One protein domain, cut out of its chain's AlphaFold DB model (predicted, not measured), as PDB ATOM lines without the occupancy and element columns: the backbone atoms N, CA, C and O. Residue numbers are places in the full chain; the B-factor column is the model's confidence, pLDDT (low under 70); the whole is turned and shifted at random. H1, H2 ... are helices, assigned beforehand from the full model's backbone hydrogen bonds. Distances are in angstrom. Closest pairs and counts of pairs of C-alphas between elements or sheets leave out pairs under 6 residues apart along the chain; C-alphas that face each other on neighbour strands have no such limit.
ATOM      1  N   ASP A   3      39.460  14.817  51.970       79.31
ATOM      2  CA  ASP A   3      40.496  14.873  53.008       79.31
ATOM      3  C   ASP A   3      40.537  13.600  53.868       79.31
ATOM      4  O   ASP A   3      41.609  13.127  54.234       79.31
ATOM      5  N   SER A   4      39.375  12.996  54.153       79.00
ATOM      6  CA  SER A   4      39.288  11.754  54.938       79.00
ATOM      7  C   SER A   4      39.768  10.519  54.174       79.00
ATOM      8  O   SER A   4      40.138   9.538  54.805       79.00
ATOM      9  N   ILE A   5      39.776  10.562  52.838       84.69
ATOM     10  CA  ILE A   5      40.311   9.487  51.987       84.69
ATOM     11  C   ILE A   5      41.836   9.649  51.796       84.69
ATOM     12  O   ILE A   5      42.512   8.716  51.371       84.69
ATOM     13  N   GLY A   6      42.406  10.807  52.156       85.69
ATOM     14  CA  GLY A   6      43.845  11.075  52.069       85.69
ATOM     15  C   GLY A   6      44.299  11.681  50.739       85.69
ATOM     16  O   GLY A   6      45.496  11.708  50.451       85.69
ATOM     17  N   PHE A   7      43.374  12.185  49.920       88.50
ATOM     18  CA  PHE A   7      43.735  12.948  48.728       88.50
ATOM     19  C   PHE A   7      44.198  14.354  49.118       88.50
ATOM     20  O   PHE A   7      43.466  15.092  49.770       88.50
ATOM     21  N   SER A   8      45.399  14.739  48.685       88.50
ATOM     22  CA  SER A   8      45.971  16.068  48.945       88.50
ATOM     23  C   SER A   8      45.524  17.136  47.943       88.50
ATOM     24  O   SER A   8      45.507  18.319  48.269       88.50
ATOM     25  N   THR A   9      45.164  16.737  46.721       91.19
ATOM     26  CA  THR A   9      44.702  17.634  45.653       91.19
ATOM     27  C   THR A   9      43.646  16.943  44.798       91.19
ATOM     28  O   THR A   9      43.771  15.752  44.516       91.19
ATOM     29  N   CYS A  10      42.648  17.688  44.324       91.12
ATOM     30  CA  CYS A  10      41.642  17.193  43.387       91.12
ATOM     31  C   CYS A  10      41.317  18.269  42.342       91.12
ATOM     32  O   CYS A  10      41.348  19.460  42.645       91.12
ATOM     33  N   ALA A  11      41.018  17.852  41.111       95.19
ATOM     34  CA  ALA A  11      40.617  18.768  40.051       95.19
ATOM     35  C   ALA A  11      39.176  19.252  40.272       95.19
ATOM     36  O   ALA A  11      38.267  18.444  40.456       95.19
ATOM     37  N   GLU A  12      38.955  20.563  40.179       94.50
ATOM     38  CA  GLU A  12      37.642  21.183  40.401       94.50
ATOM     39  C   GLU A  12      36.553  20.621  39.474       94.50
ATOM     40  O   GLU A  12      35.430  20.374  39.901       94.50
ATOM     41  N   SER A  13      36.889  20.333  38.214       96.44
ATOM     42  CA  SER A  13      35.954  19.729  37.258       96.44
ATOM     43  C   SER A  13      35.430  18.365  37.715       96.44
ATOM     44  O   SER A  13      34.256  18.059  37.516       96.44
ATOM     45  N   VAL A  14      36.283  17.558  38.353       94.75
ATOM     46  CA  VAL A  14      35.914  16.243  38.892       94.75
ATOM     47  C   VAL A  14      35.053  16.406  40.138       94.75
ATOM     48  O   VAL A  14      34.076  15.678  40.291       94.75
ATOM     49  N   LEU A  15      35.367  17.386  40.993       92.25
ATOM     50  CA  LEU A  15      34.539  17.721  42.154       92.25
ATOM     51  C   LEU A  15      33.130  18.114  41.731       92.25
ATOM     52  O   LEU A  15      32.171  17.539  42.228       92.25
ATOM     53  N   ASN A  16      33.015  19.023  40.763       93.81
ATOM     54  CA  ASN A  16      31.729  19.477  40.246       93.81
ATOM     55  C   ASN A  16      30.925  18.316  39.651       93.81
ATOM     56  O   ASN A  16      29.741  18.168  39.947       93.81
ATOM     57  N   LEU A  17      31.580  17.442  38.880       96.81
ATOM     58  CA  LEU A  17      30.939  16.247  38.337       96.81
ATOM     59  C   LEU A  17      30.457  15.300  39.443       96.81
ATOM     60  O   LEU A  17      29.347  14.777  39.361       96.81
ATOM     61  N   LEU A  18      31.272  15.075  40.475       94.25
ATOM     62  CA  LEU A  18      30.908  14.220  41.603       94.25
ATOM     63  C   LEU A  18      29.751  14.828  42.402       94.25
ATOM     64  O   LEU A  18      28.836  14.107  42.786       94.25
ATOM     65  N   THR A  19      29.745  16.145  42.604       93.94
ATOM     66  CA  THR A  19      28.633  16.867  43.231       93.94
ATOM     67  C   THR A  19      27.346  16.714  42.423       93.94
ATOM     68  O   THR A  19      26.308  16.388  42.999       93.94
ATOM     69  N   ASP A  20      27.404  16.870  41.099       95.56
ATOM     70  CA  ASP A  20      26.253  16.654  40.219       95.56
ATOM     71  C   ASP A  20      25.763  15.203  40.257       95.56
ATOM     72  O   ASP A  20      24.557  14.952  40.264       95.56
ATOM     73  N   LEU A  21      26.682  14.236  40.310       95.88
ATOM     74  CA  LEU A  21      26.347  12.819  40.416       95.88
ATOM     75  C   LEU A  21      25.680  12.505  41.758       95.88
ATOM     76  O   LEU A  21      24.640  11.849  41.770       95.88
ATOM     77  N   CYS A  22      26.212  13.025  42.866       92.56
ATOM     78  CA  CYS A  22      25.591  12.920  44.185       92.56
ATOM     79  C   CYS A  22      24.189  13.539  44.192       92.56
ATOM     80  O   CYS A  22      23.255  12.929  44.708       92.56
ATOM     81  N   ARG A  23      24.010  14.711  43.568       93.88
ATOM     82  CA  ARG A  23      22.697  15.355  43.459       93.88
ATOM     83  C   ARG A  23      21.705  14.480  42.697       93.88
ATOM     84  O   ARG A  23      20.638  14.178  43.219       93.88
ATOM     85  N   ARG A  24      22.078  14.009  41.504       95.00
ATOM     86  CA  ARG A  24      21.231  13.121  40.685       95.00
ATOM     87  C   ARG A  24      20.926  11.801  41.386       95.00
ATOM     88  O   ARG A  24      19.837  11.262  41.230       95.00
ATOM     89  N   TYR A  25      21.876  11.274  42.157       93.38
ATOM     90  CA  TYR A  25      21.670  10.073  42.959       93.38
ATOM     91  C   TYR A  25      20.612  10.299  44.046       93.38
ATOM     92  O   TYR A  25      19.716   9.473  44.195       93.38
ATOM     93  N   LEU A  26      20.668  11.429  44.760       90.81
ATOM     94  CA  LEU A  26      19.669  11.795  45.771       90.81
ATOM     95  C   LEU A  26      18.288  12.067  45.153       90.81
ATOM     96  O   LEU A  26      17.282  11.608  45.686       90.81
ATOM     97  N   GLU A  27      18.234  12.746  44.004       92.00
ATOM     98  CA  GLU A  27      16.996  12.955  43.233       92.00
ATOM     99  C   GLU A  27      16.367  11.617  42.809       92.00
ATOM    100  O   GLU A  27      15.154  11.417  42.926       92.00
ATOM    101  N   LYS A  28      17.195  10.672  42.350       91.81
ATOM    102  CA  LYS A  28      16.747   9.319  42.013       91.81
ATOM    103  C   LYS A  28      16.233   8.582  43.249       91.81
ATOM    104  O   LYS A  28      15.137   8.038  43.193       91.81
ATOM    105  N   LEU A  29      16.971   8.614  44.358       89.69
ATOM    106  CA  LEU A  29      16.561   7.986  45.615       89.69
ATOM    107  C   LEU A  29      15.199   8.511  46.090       89.69
ATOM    108  O   LEU A  29      14.349   7.729  46.505       89.69
ATOM    109  N   TRP A  30      14.966   9.819  45.977       87.75
ATOM    110  CA  TRP A  30      13.672  10.424  46.290       87.75
ATOM    111  C   TRP A  30      12.557   9.979  45.338       87.75
ATOM    112  O   TRP A  30      11.427   9.739  45.754       87.75
ATOM    113  N   SER A  31      12.872   9.837  44.053       89.06
ATOM    114  CA  SER A  31      11.903   9.377  43.055       89.06
ATOM    115  C   SER A  31      11.459   7.929  43.306       89.06
ATOM    116  O   SER A  31      10.301   7.596  43.066       89.06
ATOM    117  N   GLU A  32      12.350   7.086  43.835       86.94
ATOM    118  CA  GLU A  32      12.075   5.677  44.157       86.94
ATOM    119  C   GLU A  32      11.171   5.498  45.389       86.94
ATOM    120  O   GLU A  32      10.443   4.509  45.475       86.94
ATOM    121  N   THR A  33      11.162   6.435  46.346       83.94
ATOM    122  CA  THR A  33      10.314   6.307  47.548       83.94
ATOM    123  C   THR A  33       8.840   6.613  47.271       83.94
ATOM    124  O   THR A  33       7.980   6.115  47.996       83.94
ATOM    125  N   GLY A  34       8.529   7.384  46.217       74.06
ATOM    126  CA  GLY A  34       7.198   7.501  45.594       74.06
ATOM    127  C   GLY A  34       6.036   7.948  46.498       74.06
ATOM    128  O   GLY A  34       4.877   7.872  46.087       74.06
ATOM    129  N   ARG A  35       6.305   8.381  47.734       75.62
ATOM    130  CA  ARG A  35       5.295   8.647  48.769       75.62
ATOM    131  C   ARG A  35       5.484  10.019  49.398       75.62
ATOM    132  O   ARG A  35       6.601  10.484  49.587       75.62
ATOM    133  N   HIS A  36       4.368  10.630  49.797       76.50
ATOM    134  CA  HIS A  36       4.352  11.924  50.488       76.50
ATOM    135  C   HIS A  36       4.784  11.846  51.962       76.50
ATOM    136  O   HIS A  36       5.203  12.850  52.526       76.50
ATOM    137  N   SER A  37       4.692  10.666  52.584       81.44
ATOM    138  CA  SER A  37       5.188  10.394  53.937       81.44
ATOM    139  C   SER A  37       6.150   9.214  53.882       81.44
ATOM    140  O   SER A  37       5.725   8.070  53.698       81.44
ATOM    141  N   ILE A  38       7.443   9.486  54.002       84.94
ATOM    142  CA  ILE A  38       8.474   8.458  53.882       84.94
ATOM    143  C   ILE A  38       8.658   7.770  55.225       84.94
ATOM    144  O   ILE A  38       8.954   8.409  56.233       84.94
ATOM    145  N   THR A  39       8.492   6.450  55.233       88.50
ATOM    146  CA  THR A  39       8.854   5.616  56.380       88.50
ATOM    147  C   THR A  39      10.251   5.025  56.193       88.50
ATOM    148  O   THR A  39      10.762   4.924  55.078       88.50
ATOM    149  N   PHE A  40      10.879   4.577  57.283       87.88
ATOM    150  CA  PHE A  40      12.192   3.925  57.217       87.88
ATOM    151  C   PHE A  40      12.192   2.679  56.317       87.88
ATOM    152  O   PHE A  40      13.159   2.420  55.601       87.88
ATOM    153  N   ASN A  41      11.088   1.927  56.311       89.69
ATOM    154  CA  ASN A  41      10.943   0.760  55.449       89.69
ATOM    155  C   ASN A  41      10.958   1.146  53.961       89.69
ATOM    156  O   ASN A  41      11.550   0.433  53.157       89.69
ATOM    157  N   ASP A  42      10.367   2.288  53.603       89.25
ATOM    158  CA  ASP A  42      10.353   2.779  52.221       89.25
ATOM    159  C   ASP A  42      11.763   3.166  51.756       89.25
ATOM    160  O   ASP A  42      12.170   2.807  50.653       89.25
ATOM    161  N   ALA A  43      12.549   3.813  52.623       87.69
ATOM    162  CA  ALA A  43      13.955   4.103  52.342       87.69
ATOM    163  C   ALA A  43      14.775   2.815  52.158       87.69
ATOM    164  O   ALA A  43      15.566   2.715  51.225       87.69
ATOM    165  N   ASN A  44      14.557   1.802  53.004       88.94
ATOM    166  CA  ASN A  44      15.231   0.509  52.877       88.94
ATOM    167  C   ASN A  44      14.877  -0.200  51.556       88.94
ATOM    168  O   ASN A  44      15.763  -0.723  50.886       88.94
ATOM    169  N   MET A  45      13.607  -0.163  51.142       89.06
ATOM    170  CA  MET A  45      13.170  -0.702  49.849       89.06
ATOM    171  C   MET A  45      13.794   0.051  48.665       89.06
ATOM    172  O   MET A  45      14.231  -0.589  47.712       89.06
ATOM    173  N   ALA A  46      13.894   1.382  48.738       90.75
ATOM    174  CA  ALA A  46      14.557   2.196  47.715       90.75
ATOM    175  C   ALA A  46      16.071   1.921  47.644       90.75
ATOM    176  O   ALA A  46      16.651   1.831  46.565       90.75
ATOM    177  N   PHE A  47      16.732   1.705  48.786       91.19
ATOM    178  CA  PHE A  47      18.131   1.276  48.797       91.19
ATOM    179  C   PHE A  47      18.307  -0.107  48.165       91.19
ATOM    180  O   PHE A  47      19.214  -0.291  47.355       91.19
ATOM    181  N   MET A  48      17.411  -1.055  48.456       90.06
ATOM    182  CA  MET A  48      17.422  -2.370  47.812       90.06
ATOM    183  C   MET A  48      17.182  -2.276  46.298       90.06
ATOM    184  O   MET A  48      17.883  -2.950  45.542       90.06
ATOM    185  N   SER A  49      16.259  -1.418  45.834       91.81
ATOM    186  CA  SER A  49      16.005  -1.220  44.396       91.81
ATOM    187  C   SER A  49      17.214  -0.616  43.676       91.81
ATOM    188  O   SER A  49      17.517  -0.978  42.540       91.81
ATOM    189  N   MET A  50      17.966   0.240  44.367       90.62
ATOM    190  CA  MET A  50      19.204   0.843  43.877       90.62
ATOM    191  C   MET A  50      20.455  -0.017  44.118       90.62
ATOM    192  O   MET A  50      21.569   0.467  43.911       90.62
ATOM    193  N   SER A  51      20.302  -1.290  44.508       91.00
ATOM    194  CA  SER A  51      21.397  -2.240  44.785       91.00
ATOM    195  C   SER A  51      22.387  -1.782  45.866       91.00
ATOM    196  O   SER A  51      23.563  -2.138  45.851       91.00
ATOM    197  N   PHE A  52      21.913  -0.986  46.822       90.75
ATOM    198  CA  PHE A  52      22.714  -0.477  47.923       90.75
ATOM    199  C   PHE A  52      22.681  -1.439  49.121       90.75
ATOM    200  O   PHE A  52      21.613  -1.814  49.607       90.75
ATOM    201  N   SER A  53      23.857  -1.842  49.612       90.88
ATOM    202  CA  SER A  53      23.987  -2.801  50.716       90.88
ATOM    203  C   SER A  53      23.912  -2.112  52.080       90.88
ATOM    204  O   SER A  53      24.826  -1.400  52.504       90.88
ATOM    205  N   THR A  54      22.845  -2.378  52.835       85.75
ATOM    206  CA  THR A  54      22.657  -1.831  54.189       85.75
ATOM    207  C   THR A  54      23.720  -2.327  55.180       85.75
ATOM    208  O   THR A  54      24.057  -1.631  56.138       85.75
ATOM    209  N   GLY A  55      24.286  -3.518  54.952       88.50
ATOM    210  CA  GLY A  55      25.361  -4.066  55.786       88.50
ATOM    211  C   GLY A  55      26.673  -3.293  55.638       88.50
ATOM    212  O   GLY A  55      27.356  -3.027  56.628       88.50
ATOM    213  N   GLU A  56      26.996  -2.873  54.414       89.94
ATOM    214  CA  GLU A  56      28.175  -2.049  54.132       89.94
ATOM    215  C   GLU A  56      28.012  -0.635  54.682       89.94
ATOM    216  O   GLU A  56      28.961  -0.101  55.253       89.94
ATOM    217  N   LEU A  57      26.801  -0.067  54.620       87.81
ATOM    218  CA  LEU A  57      26.500   1.236  55.220       87.81
ATOM    219  C   LEU A  57      26.846   1.272  56.712       87.81
ATOM    220  O   LEU A  57      27.440   2.236  57.192       87.81
ATOM    221  N   HIS A  58      26.506   0.216  57.450       87.38
ATOM    222  CA  HIS A  58      26.814   0.135  58.874       87.38
ATOM    223  C   HIS A  58      28.326   0.040  59.142       87.38
ATOM    224  O   HIS A  58      28.819   0.639  60.101       87.38
ATOM    225  N   SER A  59      29.078  -0.674  58.302       89.81
ATOM    226  CA  SER A  59      30.545  -0.708  58.385       89.81
ATOM    227  C   SER A  59      31.157   0.654  58.045       89.81
ATOM    228  O   SER A  59      32.006   1.146  58.784       89.81
ATOM    229  N   TYR A  60      30.654   1.306  56.998       87.31
ATOM    230  CA  TYR A  60      31.077   2.634  56.559       87.31
ATOM    231  C   TYR A  60      30.841   3.705  57.632       87.31
ATOM    232  O   TYR A  60      31.732   4.501  57.918       87.31
ATOM    233  N   LEU A  61      29.684   3.685  58.302       86.94
ATOM    234  CA  LEU A  61      29.361   4.597  59.408       86.94
ATOM    235  C   LEU A  61      30.348   4.502  60.581       86.94
ATOM    236  O   LEU A  61      30.545   5.483  61.292       86.94
ATOM    237  N   LYS A  62      30.965   3.335  60.802       86.38
ATOM    238  CA  LYS A  62      31.986   3.159  61.849       86.38
ATOM    239  C   LYS A  62      33.347   3.717  61.446       86.38
ATOM    240  O   LYS A  62      34.123   4.106  62.316       86.38
ATOM    241  N   GLU A  63      33.650   3.698  60.154       84.19
ATOM    242  CA  GLU A  63      34.937   4.122  59.607       84.19
ATOM    243  C   GLU A  63      34.980   5.631  59.363       84.19
ATOM    244  O   GLU A  63      35.957   6.301  59.711       84.19
ATOM    245  N   VAL A  64      33.900   6.190  58.817       83.94
ATOM    246  CA  VAL A  64      33.800   7.625  58.585       83.94
ATOM    247  C   VAL A  64      33.672   8.339  59.915       83.94
ATOM    248  O   VAL A  64      32.632   8.321  60.570       83.94
ATOM    249  N   ARG A  65      34.743   9.036  60.301       67.44
ATOM    250  CA  ARG A  65      34.690  10.000  61.396       67.44
ATOM    251  C   ARG A  65      33.791  11.156  60.978       67.44
ATOM    252  O   ARG A  65      34.204  12.070  60.269       67.44
ATOM    253  N   MET A  66      32.534  11.065  61.386       58.75
ATOM    254  CA  MET A  66      31.543  12.117  61.242       58.75
ATOM    255  C   MET A  66      31.871  13.229  62.233       58.75
ATOM    256  O   MET A  66      31.379  13.215  63.354       58.75
ATOM    257  N   ASP A  67      32.714  14.174  61.835       62.31
ATOM    258  CA  ASP A  67      32.594  15.519  62.397       62.31
ATOM    259  C   ASP A  67      33.032  16.591  61.388       62.31
ATOM    260  O   ASP A  67      33.995  17.327  61.616       62.31
ATOM    261  N   PRO A  68      32.393  16.674  60.200       66.94
ATOM    262  CA  PRO A  68      32.488  17.910  59.448       66.94
ATOM    263  C   PRO A  68      31.854  19.020  60.304       66.94
ATOM    264  O   PRO A  68      30.745  18.835  60.810       66.94
ATOM    265  N   PRO A  69      32.522  20.175  60.474       70.12
ATOM    266  CA  PRO A  69      31.944  21.276  61.226       70.12
ATOM    267  C   PRO A  69      30.585  21.646  60.615       70.12
ATOM    268  O   PRO A  69      30.458  21.659  59.385       70.12
ATOM    269  N   PRO A  70      29.564  21.940  61.439       73.69
ATOM    270  CA  PRO A  70      28.222  22.207  60.948       73.69
ATOM    271  C   PRO A  70      28.250  23.386  59.975       73.69
ATOM    272  O   PRO A  70      28.499  24.534  60.355       73.69
ATOM    273  N   VAL A  71      27.993  23.096  58.701       76.81
ATOM    274  CA  VAL A  71      27.870  24.116  57.663       76.81
ATOM    275  C   VAL A  71      26.546  24.832  57.893       76.81
ATOM    276  O   VAL A  71      25.475  24.227  57.839       76.81
ATOM    277  N   LYS A  72      26.606  26.134  58.180       78.81
ATOM    278  CA  LYS A  72      25.406  26.964  58.317       78.81
ATOM    279  C   LYS A  72      24.755  27.095  56.945       78.81
ATOM    280  O   LYS A  72      25.193  27.904  56.130       78.81
TER     281      LYS A  72
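Overview. This is residues 3 to 72 of the 242 residues of an uncharacterized protein of Gongylonema pulchrum (UniProt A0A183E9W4). The chain makes an open, loose frame of three helices around an empty middle: the long helix H1 is one side, the short H2 meets its end at a corner, and H3 lies on the far side, away from H1. Residues 3 to 11 lead into H1 at its other end and bound the frame there, while residues 67 to 72 stick out as a tail. The printed part has 70 residues with three named helices, in the order H1, H2, H3, and no named strand; the class is all helix. The whole is loose, with a radius of gyration of the C-alphas of 15.0 A, and its C-alphas span 40 by 28 by 28 A.

Arrangement. Go first to residues 12 to 33, which form H1, and then to residues 40 to 49, which form H2: the two touch, and their closest C-alphas are those of Glu 32 and Ala 46, 5.6 A apart. H1 touches H2 with residues 29 to 33 alone. The lines of H1 and H2 stand at a steep tilt of 64 degrees, opposite ways. Go on to residues 54 to 63, which form H3: it is close to H2 but not clearly touching, and the closest C-alphas, those of Phe 47 and Thr 54, are 7.7 A apart. H2 and H3 are about perpendicular, at 76 degrees. H1 and H3 are apart. Look at the backbone N and O atoms: in H1 and H2 every O i to N i+4 pair is within hydrogen-bond range, and in H3 5 of 6 are.

Along the chain. Start at C-alpha 3, at (40.496, 14.873, 53.008), and read on to C-alpha 12 at (37.642, 21.183, 40.401), where H1 begins. From there H1 runs 31.9 A to C-alpha 33 at (10.314, 6.307, 47.548). H2 runs from Phe 40 to Ser 49, 14.3 A from first to last C-alpha. H3 begins at Thr 54 and ends at C-alpha 63, at (34.937, 4.122, 59.607), 14.7 A from its first C-alpha.

Size, cuts and confidence. The two C-alphas farthest apart are those of Ser 8 and His 36, at 41.9 A, while the C-alphas of Asp 3 and Lys 72, the first and last printed, are 20.1 A apart. The printed part has no cut. The link from H1 to H2 is short, with 6 residues, and that from H2 to H3 is tight, with 4. Residues 6 to 24, of which 12 to 24 belong to H1, stand free, as do residues 55 to 62 of H3 and residues 67 to 72. In the B-factor column you find a mean pLDDT of the printed part of 86.7; residues 65 to 68 are under 70.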